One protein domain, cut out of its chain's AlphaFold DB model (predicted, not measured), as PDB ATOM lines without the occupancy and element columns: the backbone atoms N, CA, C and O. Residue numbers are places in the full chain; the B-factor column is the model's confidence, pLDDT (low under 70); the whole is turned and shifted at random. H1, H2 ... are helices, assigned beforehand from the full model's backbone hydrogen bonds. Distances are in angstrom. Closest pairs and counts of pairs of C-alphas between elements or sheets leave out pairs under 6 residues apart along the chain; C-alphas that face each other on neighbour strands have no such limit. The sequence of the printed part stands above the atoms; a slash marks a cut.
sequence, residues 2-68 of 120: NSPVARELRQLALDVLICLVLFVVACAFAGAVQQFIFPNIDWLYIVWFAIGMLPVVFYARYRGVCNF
ATOM      1  N   ASN A   2     101.348 147.537 159.607       66.19
ATOM      2  CA  ASN A   2     102.079 148.000 160.792       66.19
ATOM      3  C   ASN A   2     101.507 149.362 161.173       66.19
ATOM      4  O   ASN A   2     101.551 150.283 160.358       66.19
ATOM      5  N   SER A   3     100.929 149.470 162.370       83.94
ATOM      6  CA  SER A   3     100.467 150.761 162.870       83.94
ATOM      7  C   SER A   3     101.663 151.721 162.965       83.94
ATOM      8  O   SER A   3     102.784 151.276 163.235       83.94
ATOM      9  N   PRO A   4     101.461 153.030 162.745       84.12
ATOM     10  CA  PRO A   4     102.523 154.031 162.897       84.12
ATOM     11  C   PRO A   4     103.218 153.925 164.267       84.12
ATOM     12  O   PRO A   4     104.443 153.970 164.343       84.12
ATOM     13  N   VAL A   5     102.452 153.606 165.314       85.69
ATOM     14  CA  VAL A   5     102.944 153.359 166.679       85.69
ATOM     15  C   VAL A   5     103.946 152.198 166.743       85.69
ATOM     16  O   VAL A   5     104.988 152.302 167.384       85.69
ATOM     17  N   ALA A   6     103.685 151.086 166.047       86.19
ATOM     18  CA  ALA A   6     104.592 149.938 166.048       86.19
ATOM     19  C   ALA A   6     105.943 150.253 165.376       86.19
ATOM     20  O   ALA A   6     106.963 149.658 165.728       86.19
ATOM     21  N   ARG A   7     105.964 151.186 164.415       85.88
ATOM     22  CA  ARG A   7     107.199 151.650 163.770       85.88
ATOM     23  C   ARG A   7     108.022 152.528 164.714       85.88
ATOM     24  O   ARG A   7     109.226 152.308 164.821       85.88
ATOM     25  N   GLU A   8     107.380 153.458 165.415       81.50
ATOM     26  CA  GLU A   8     108.036 154.340 166.392       81.50
ATOM     27  C   GLU A   8     108.633 153.555 167.562       81.50
ATOM     28  O   GLU A   8     109.798 153.752 167.902       81.50
ATOM     29  N   LEU A   9     107.893 152.590 168.116       82.94
ATOM     30  CA  LEU A   9     108.387 151.750 169.213       82.94
ATOM     31  C   LEU A   9     109.605 150.911 168.811       82.94
ATOM     32  O   LEU A   9     110.556 150.792 169.578       82.94
ATOM     33  N   ARG A  10     109.612 150.348 167.594       84.88
ATOM     34  CA  ARG A  10     110.777 149.607 167.077       84.88
ATOM     35  C   ARG A  10     111.991 150.509 166.899       84.88
ATOM     36  O   ARG A  10     113.109 150.098 167.191       84.88
ATOM     37  N   GLN A  11     111.764 151.722 166.412       84.94
ATOM     38  CA  GLN A  11     112.812 152.707 166.209       84.94
ATOM     39  C   GLN A  11     113.419 153.157 167.546       84.94
ATOM     40  O   GLN A  11     114.639 153.170 167.678       84.94
ATOM     41  N   LEU A  12     112.580 153.404 168.556       80.44
ATOM     42  CA  LEU A  12     113.011 153.701 169.920       80.44
ATOM     43  C   LEU A  12     113.806 152.540 170.536       80.44
ATOM     44  O   LEU A  12     114.859 152.759 171.126       80.44
ATOM     45  N   ALA A  13     113.335 151.300 170.375       80.06
ATOM     46  CA  ALA A  13     114.033 150.122 170.883       80.06
ATOM     47  C   ALA A  13     115.428 149.959 170.256       80.06
ATOM     48  O   ALA A  13     116.384 149.636 170.959       80.06
ATOM     49  N   LEU A  14     115.560 150.224 168.951       87.56
ATOM     50  CA  LEU A  14     116.854 150.226 168.267       87.56
ATOM     51  C   LEU A  14     117.770 151.348 168.764       87.56
ATOM     52  O   LEU A  14     118.951 151.099 168.984       87.56
ATOM     53  N   ASP A  15     117.242 152.553 168.984       82.00
ATOM     54  CA  ASP A  15     118.029 153.671 169.512       82.00
ATOM     55  C   ASP A  15     118.569 153.375 170.913       82.00
ATOM     56  O   ASP A  15     119.749 153.597 171.181       82.00
ATOM     57  N   VAL A  16     117.733 152.810 171.788       76.25
ATOM     58  CA  VAL A  16     118.152 152.385 173.130       76.25
ATOM     59  C   VAL A  16     119.217 151.293 173.046       76.25
ATOM     60  O   VAL A  16     120.221 151.374 173.751       76.25
ATOM     61  N   LEU A  17     119.037 150.301 172.167       85.31
ATOM     62  CA  LEU A  17     120.009 149.227 171.976       85.31
ATOM     63  C   LEU A  17     121.364 149.769 171.505       85.31
ATOM     64  O   LEU A  17     122.394 149.397 172.062       85.31
ATOM     65  N   ILE A  18     121.373 150.664 170.516       86.75
ATOM     66  CA  ILE A  18     122.606 151.264 169.990       86.75
ATOM     67  C   ILE A  18     123.292 152.108 171.067       86.75
ATOM     68  O   ILE A  18     124.493 151.954 171.283       86.75
ATOM     69  N   CYS A  19     122.542 152.938 171.797       77.94
ATOM     70  CA  CYS A  19     123.083 153.706 172.919       77.94
ATOM     71  C   CYS A  19     123.690 152.801 173.998       77.94
ATOM     72  O   CYS A  19     124.770 153.101 174.499       77.94
ATOM     73  N   LEU A  20     123.040 151.681 174.324       78.62
ATOM     74  CA  LEU A  20     123.538 150.724 175.311       78.62
ATOM     75  C   LEU A  20     124.828 150.042 174.842       78.62
ATOM     76  O   LEU A  20     125.775 149.934 175.616       78.62
ATOM     77  N   VAL A  21     124.907 149.639 173.571       87.25
ATOM     78  CA  VAL A  21     126.133 149.067 172.991       87.25
ATOM     79  C   VAL A  21     127.276 150.080 173.032       87.25
ATOM     80  O   VAL A  21     128.365 149.758 173.504       87.25
ATOM     81  N   LEU A  22     127.032 151.315 172.593       86.19
ATOM     82  CA  LEU A  22     128.039 152.377 172.609       86.19
ATOM     83  C   LEU A  22     128.491 152.723 174.036       86.19
ATOM     84  O   LEU A  22     129.675 152.953 174.263       86.19
ATOM     85  N   PHE A  23     127.577 152.692 175.006       80.31
ATOM     86  CA  PHE A  23     127.896 152.880 176.421       80.31
ATOM     87  C   PHE A  23     128.800 151.766 176.964       80.31
ATOM     88  O   PHE A  23     129.804 152.043 177.615       80.31
ATOM     89  N   VAL A  24     128.495 150.498 176.666       82.88
ATOM     90  CA  VAL A  24     129.339 149.364 177.081       82.88
ATOM     91  C   VAL A  24     130.739 149.480 176.472       82.88
ATOM     92  O   VAL A  24     131.728 149.254 177.169       82.88
ATOM     93  N   VAL A  25     130.835 149.890 175.204       88.38
ATOM     94  CA  VAL A  25     132.120 150.160 174.541       88.38
ATOM     95  C   VAL A  25     132.878 151.290 175.244       88.38
ATOM     96  O   VAL A  25     134.079 151.153 175.464       88.38
ATOM     97  N   ALA A  26     132.196 152.361 175.658       85.12
ATOM     98  CA  ALA A  26     132.800 153.450 176.423       85.12
ATOM     99  C   ALA A  26     133.380 152.966 177.764       85.12
ATOM    100  O   ALA A  26     134.523 153.288 178.091       85.12
ATOM    101  N   CYS A  27     132.630 152.149 178.513       83.94
ATOM    102  CA  CYS A  27     133.099 151.551 179.767       83.94
ATOM    103  C   CYS A  27     134.310 150.637 179.555       83.94
ATOM    104  O   CYS A  27     135.279 150.712 180.311       83.94
ATOM    105  N   ALA A  28     134.262 149.779 178.531       87.31
ATOM    106  CA  ALA A  28     135.350 148.861 178.206       87.31
ATOM    107  C   ALA A  28     136.616 149.622 177.787       87.31
ATOM    108  O   ALA A  28     137.707 149.299 178.253       87.31
ATOM    109  N   PHE A  29     136.466 150.665 176.967       91.00
ATOM    110  CA  PHE A  29     137.553 151.561 176.582       91.00
ATOM    111  C   PHE A  29     138.176 152.237 177.807       91.00
ATOM    112  O   PHE A  29     139.390 152.171 177.986       91.00
ATOM    113  N   ALA A  30     137.359 152.827 178.681       87.62
ATOM    114  CA  ALA A  30     137.840 153.495 179.887       87.62
ATOM    115  C   ALA A  30     138.609 152.548 180.813       87.62
ATOM    116  O   ALA A  30     139.703 152.881 181.269       87.62
ATOM    117  N   GLY A  31     138.063 151.347 181.036       84.50
ATOM    118  CA  GLY A  31     138.698 150.322 181.859       84.50
ATOM    119  C   GLY A  31     140.016 149.832 181.264       84.50
ATOM    120  O   GLY A  31     141.002 149.716 181.984       84.50
ATOM    121  N   ALA A  32     140.064 149.611 179.947       89.88
ATOM    122  CA  ALA A  32     141.294 149.228 179.263       89.88
ATOM    123  C   ALA A  32     142.362 150.321 179.397       89.88
ATOM    124  O   ALA A  32     143.472 150.048 179.844       89.88
ATOM    125  N   VAL A  33     142.029 151.575 179.077       88.00
ATOM    126  CA  VAL A  33     142.986 152.691 179.129       88.00
ATOM    127  C   VAL A  33     143.522 152.912 180.547       88.00
ATOM    128  O   VAL A  33     144.724 153.113 180.713       88.00
ATOM    129  N   GLN A  34     142.673 152.801 181.573       85.69
ATOM    130  CA  GLN A  34     143.100 152.906 182.970       85.69
ATOM    131  C   GLN A  34     144.127 151.829 183.362       85.69
ATOM    132  O   GLN A  34     145.035 152.106 184.141       85.69
ATOM    133  N   GLN A  35     144.021 150.615 182.815       86.31
ATOM    134  CA  GLN A  35     144.982 149.541 183.086       86.31
ATOM    135  C   GLN A  35     146.333 149.744 182.386       86.31
ATOM    136  O   GLN A  35     147.352 149.274 182.889       86.31
ATOM    137  N   PHE A  36     146.359 150.431 181.238       87.69
ATOM    138  CA  PHE A  36     147.584 150.633 180.454       87.69
ATOM    139  C   PHE A  36     148.357 151.909 180.817       87.69
ATOM    140  O   PHE A  36     149.556 151.982 180.546       87.69
ATOM    141  N   ILE A  37     147.711 152.917 181.414       81.56
ATOM    142  CA  ILE A  37     148.351 154.195 181.757       81.56
ATOM    143  C   ILE A  37     148.803 154.196 183.222       81.56
ATOM    144  O   ILE A  37     147.990 154.140 184.140       81.56
ATOM    145  N   PHE A  38     150.117 154.324 183.439       74.25
ATOM    146  CA  PHE A  38     150.710 154.563 184.757       74.25
ATOM    147  C   PHE A  38     150.999 156.061 184.963       74.25
ATOM    148  O   PHE A  38     151.564 156.686 184.063       74.25
ATOM    149  N   PRO A  39     150.698 156.641 186.143       74.12
ATOM    150  CA  PRO A  39     150.067 156.016 187.310       74.12
ATOM    151  C   PRO A  39     148.563 155.767 187.113       74.12
ATOM    152  O   PRO A  39     147.862 156.587 186.522       74.12
ATOM    153  N   ASN A  40     148.070 154.651 187.657       73.19
ATOM    154  CA  ASN A  40     146.642 154.349 187.696       73.19
ATOM    155  C   ASN A  40     145.988 155.232 188.767       73.19
ATOM    156  O   ASN A  40     146.106 154.950 189.959       73.19
ATOM    157  N   ILE A  41     145.377 156.337 188.338       79.00
ATOM    158  CA  ILE A  41     144.640 157.237 189.223       79.00
ATOM    159  C   ILE A  41     143.148 157.087 188.944       79.00
ATOM    160  O   ILE A  41     142.707 157.336 187.825       79.00
ATOM    161  N   ASP A  42     142.366 156.731 189.962       73.88
ATOM    162  CA  ASP A  42     140.951 156.365 189.808       73.88
ATOM    163  C   ASP A  42     140.098 157.456 189.141       73.88
ATOM    164  O   ASP A  42     139.225 157.161 188.326       73.88
ATOM    165  N   TRP A  43     140.396 158.735 189.390       71.50
ATOM    166  CA  TRP A  43     139.655 159.840 188.774       71.50
ATOM    167  C   TRP A  43     139.850 159.939 187.250       71.50
ATOM    168  O   TRP A  43     138.976 160.462 186.552       71.50
ATOM    169  N   LEU A  44     140.960 159.417 186.707       77.31
ATOM    170  CA  LEU A  44     141.205 159.391 185.260       77.31
ATOM    171  C   LEU A  44     140.227 158.457 184.540       77.31
ATOM    172  O   LEU A  44     139.918 158.713 183.377       77.31
ATOM    173  N   TYR A  45     139.688 157.433 185.213       78.50
ATOM    174  CA  TYR A  45     138.663 156.555 184.637       78.50
ATOM    175  C   TYR A  45     137.489 157.355 184.075       78.50
ATOM    176  O   TYR A  45     137.048 157.115 182.954       78.50
ATOM    177  N   ILE A  46     137.023 158.357 184.825       73.31
ATOM    178  CA  ILE A  46     135.876 159.185 184.447       73.31
ATOM    179  C   ILE A  46     136.207 160.009 183.193       73.31
ATOM    180  O   ILE A  46     135.362 160.163 182.309       73.31
ATOM    181  N   VAL A  47     137.447 160.491 183.068       76.94
ATOM    182  CA  VAL A  47     137.920 161.204 181.871       76.94
ATOM    183  C   VAL A  47     137.927 160.277 180.656       76.94
ATOM    184  O   VAL A  47     137.370 160.628 179.615       76.94
ATOM    185  N   TRP A  48     138.495 159.076 180.784       82.88
ATOM    186  CA  TRP A  48     138.528 158.100 179.691       82.88
ATOM    187  C   TRP A  48     137.132 157.624 179.299       82.88
ATOM    188  O   TRP A  48     136.834 157.490 178.113       82.88
ATOM    189  N   PHE A  49     136.252 157.445 180.281       78.81
ATOM    190  CA  PHE A  49     134.846 157.131 180.069       78.81
ATOM    191  C   PHE A  49     134.136 158.233 179.283       78.81
ATOM    192  O   PHE A  49     133.436 157.950 178.315       78.81
ATOM    193  N   ALA A  50     134.372 159.499 179.621       77.81
ATOM    194  CA  ALA A  50     133.780 160.619 178.904       77.81
ATOM    195  C   ALA A  50     134.244 160.726 177.449       77.81
ATOM    196  O   ALA A  50     133.436 161.005 176.564       77.81
ATOM    197  N   ILE A  51     135.525 160.451 177.192       80.94
ATOM    198  CA  ILE A  51     136.058 160.323 175.829       80.94
ATOM    199  C   ILE A  51     135.360 159.156 175.114       80.94
ATOM    200  O   ILE A  51     134.888 159.313 173.988       80.94
ATOM    201  N   GLY A  52     135.222 158.014 175.791       81.50
ATOM    202  CA  GLY A  52     134.509 156.841 175.291       81.50
ATOM    203  C   GLY A  52     133.031 157.096 174.978       81.50
ATOM    204  O   GLY A  52     132.480 156.427 174.112       81.50
ATOM    205  N   MET A  53     132.396 158.079 175.625       80.75
ATOM    206  CA  MET A  53     131.000 158.475 175.401       80.75
ATOM    207  C   MET A  53     130.799 159.399 174.190       80.75
ATOM    208  O   MET A  53     129.657 159.608 173.774       80.75
ATOM    209  N   LEU A  54     131.863 159.924 173.569       82.62
ATOM    210  CA  LEU A  54     131.746 160.776 172.375       82.62
ATOM    211  C   LEU A  54     130.920 160.137 171.239       82.62
ATOM    212  O   LEU A  54     130.054 160.827 170.697       82.62
ATOM    213  N   PRO A  55     131.086 158.843 170.890       82.31
ATOM    214  CA  PRO A  55     130.255 158.182 169.884       82.31
ATOM    215  C   PRO A  55     128.759 158.195 170.221       82.31
ATOM    216  O   PRO A  55     127.945 158.364 169.317       82.31
ATOM    217  N   VAL A  56     128.385 158.077 171.505       80.44
ATOM    218  CA  VAL A  56     126.981 158.174 171.950       80.44
ATOM    219  C   VAL A  56     126.429 159.562 171.641       80.44
ATOM    220  O   VAL A  56     125.329 159.689 171.108       80.44
ATOM    221  N   VAL A  57     127.210 160.608 171.921       78.00
ATOM    222  CA  VAL A  57     126.816 161.999 171.666       78.00
ATOM    223  C   VAL A  57     126.668 162.269 170.166       78.00
ATOM    224  O   VAL A  57     125.691 162.889 169.743       78.00
ATOM    225  N   PHE A  58     127.592 161.765 169.343       81.56
ATOM    226  CA  PHE A  58     127.486 161.867 167.885       81.56
ATOM    227  C   PHE A  58     126.276 161.103 167.337       81.56
ATOM    228  O   PHE A  58     125.570 161.630 166.475       81.56
ATOM    229  N   TYR A  59     125.999 159.903 167.854       82.19
ATOM    230  CA  TYR A  59     124.824 159.123 167.472       82.19
ATOM    231  C   TYR A  59     123.519 159.844 167.840       82.19
ATOM    232  O   TYR A  59     122.643 160.001 166.989       82.19
ATOM    233  N   ALA A  60     123.412 160.356 169.069       76.44
ATOM    234  CA  ALA A  60     122.254 161.123 169.526       76.44
ATOM    235  C   ALA A  60     122.001 162.351 168.632       76.44
ATOM    236  O   ALA A  60     120.884 162.545 168.145       76.44
ATOM    237  N   ARG A  61     123.064 163.104 168.302       78.38
ATOM    238  CA  ARG A  61     122.995 164.230 167.359       78.38
ATOM    239  C   ARG A  61     122.517 163.798 165.972       78.38
ATOM    240  O   ARG A  61     121.639 164.449 165.417       78.38
ATOM    241  N   TYR A  62     123.069 162.718 165.413       80.31
ATOM    242  CA  TYR A  62     122.661 162.200 164.099       80.31
ATOM    243  C   TYR A  62     121.167 161.845 164.057       80.31
ATOM    244  O   TYR A  62     120.498 162.062 163.050       80.31
ATOM    245  N   ARG A  63     120.621 161.339 165.166       78.38
ATOM    246  CA  ARG A  63     119.199 160.997 165.290       78.38
ATOM    247  C   ARG A  63     118.289 162.206 165.518       78.38
ATOM    248  O   ARG A  63     117.074 162.033 165.555       78.38
ATOM    249  N   GLY A  64     118.852 163.405 165.690       70.25
ATOM    250  CA  GLY A  64     118.112 164.591 166.128       70.25
ATOM    251  C   GLY A  64     117.554 164.448 167.548       70.25
ATOM    252  O   GLY A  64     116.696 165.225 167.966       70.25
ATOM    253  N   VAL A  65     118.016 163.436 168.292       62.69
ATOM    254  CA  VAL A  65     117.606 163.172 169.666       62.69
ATOM    255  C   VAL A  65     118.500 164.029 170.542       62.69
ATOM    256  O   VAL A  65     119.697 163.784 170.663       62.69
ATOM    257  N   CYS A  66     117.881 165.063 171.110       58.59
ATOM    258  CA  CYS A  66     118.541 166.227 171.685       58.59
ATOM    259  C   CYS A  66     119.176 167.091 170.583       58.59
ATOM    260  O   CYS A  66     120.024 166.636 169.826       58.59
ATOM    261  N   ASN A  67     118.784 168.366 170.500       65.25
ATOM    262  CA  ASN A  67     119.403 169.378 169.632       65.25
ATOM    263  C   ASN A  67     120.849 169.691 170.082       65.25
ATOM    264  O   ASN A  67     121.167 170.837 170.390       65.25
ATOM    265  N   PHE A  68     121.692 168.667 170.211       64.75
ATOM    266  CA  PHE A  68     123.055 168.737 170.707       64.75
ATOM    267  C   PHE A  68     123.926 169.350 169.619       64.75
ATOM    268  O   PHE A  68     124.268 168.711 168.622       64.75
TER     269      PHE A  68
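What this domain is: This is residues 2 to 68 of the 120 residues of an uncharacterized protein of Rubripirellula tenax (UniProt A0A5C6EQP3). One long helix, H1, makes the long axis, and two short helices, H2 then H3, fold back over part of it; residues 2 to 14 stick out. The 67 printed residues, with three named helices and no named strand, are all helix in class. The whole is a loose rod of 55 by 21 by 13 A, with radius of gyration of the C-alphas 15.8 A.

Where its parts are: H1, residues 4 to 36, runs 48.5 A from C-alpha 4 at (102.523, 154.031, 162.897). H2 is residues 42 to 52, 15.9 A. H3, residues 54 to 62, spans 12.4 A and ends at (122.661, 162.200, 164.099).

How they stand to each other: H1 and H2 form a helical hairpin, opposite ways at a steep tilt of 43 degrees. Residues 23 to 34 of H1 touch H2; the closest C-alphas, Ala 26 and Gly 52, are 4.0 A apart. Residues 19 to 23 of H1 touch H3, opposite ways at a shallow tilt of 20 degrees; the closest C-alphas, Leu 22 and Val 56, are 5.9 A apart. H2 and H3 meet only through their link. Every O i to N i+4 pair is within hydrogen-bond range in H1 and H3, and 5 of 7 in H2.

The domain as a whole: The printed part has no cut, and both links are tight. Residues 36 to 41 also stand free. Residues 2 and 65 to 68 have pLDDT under 70.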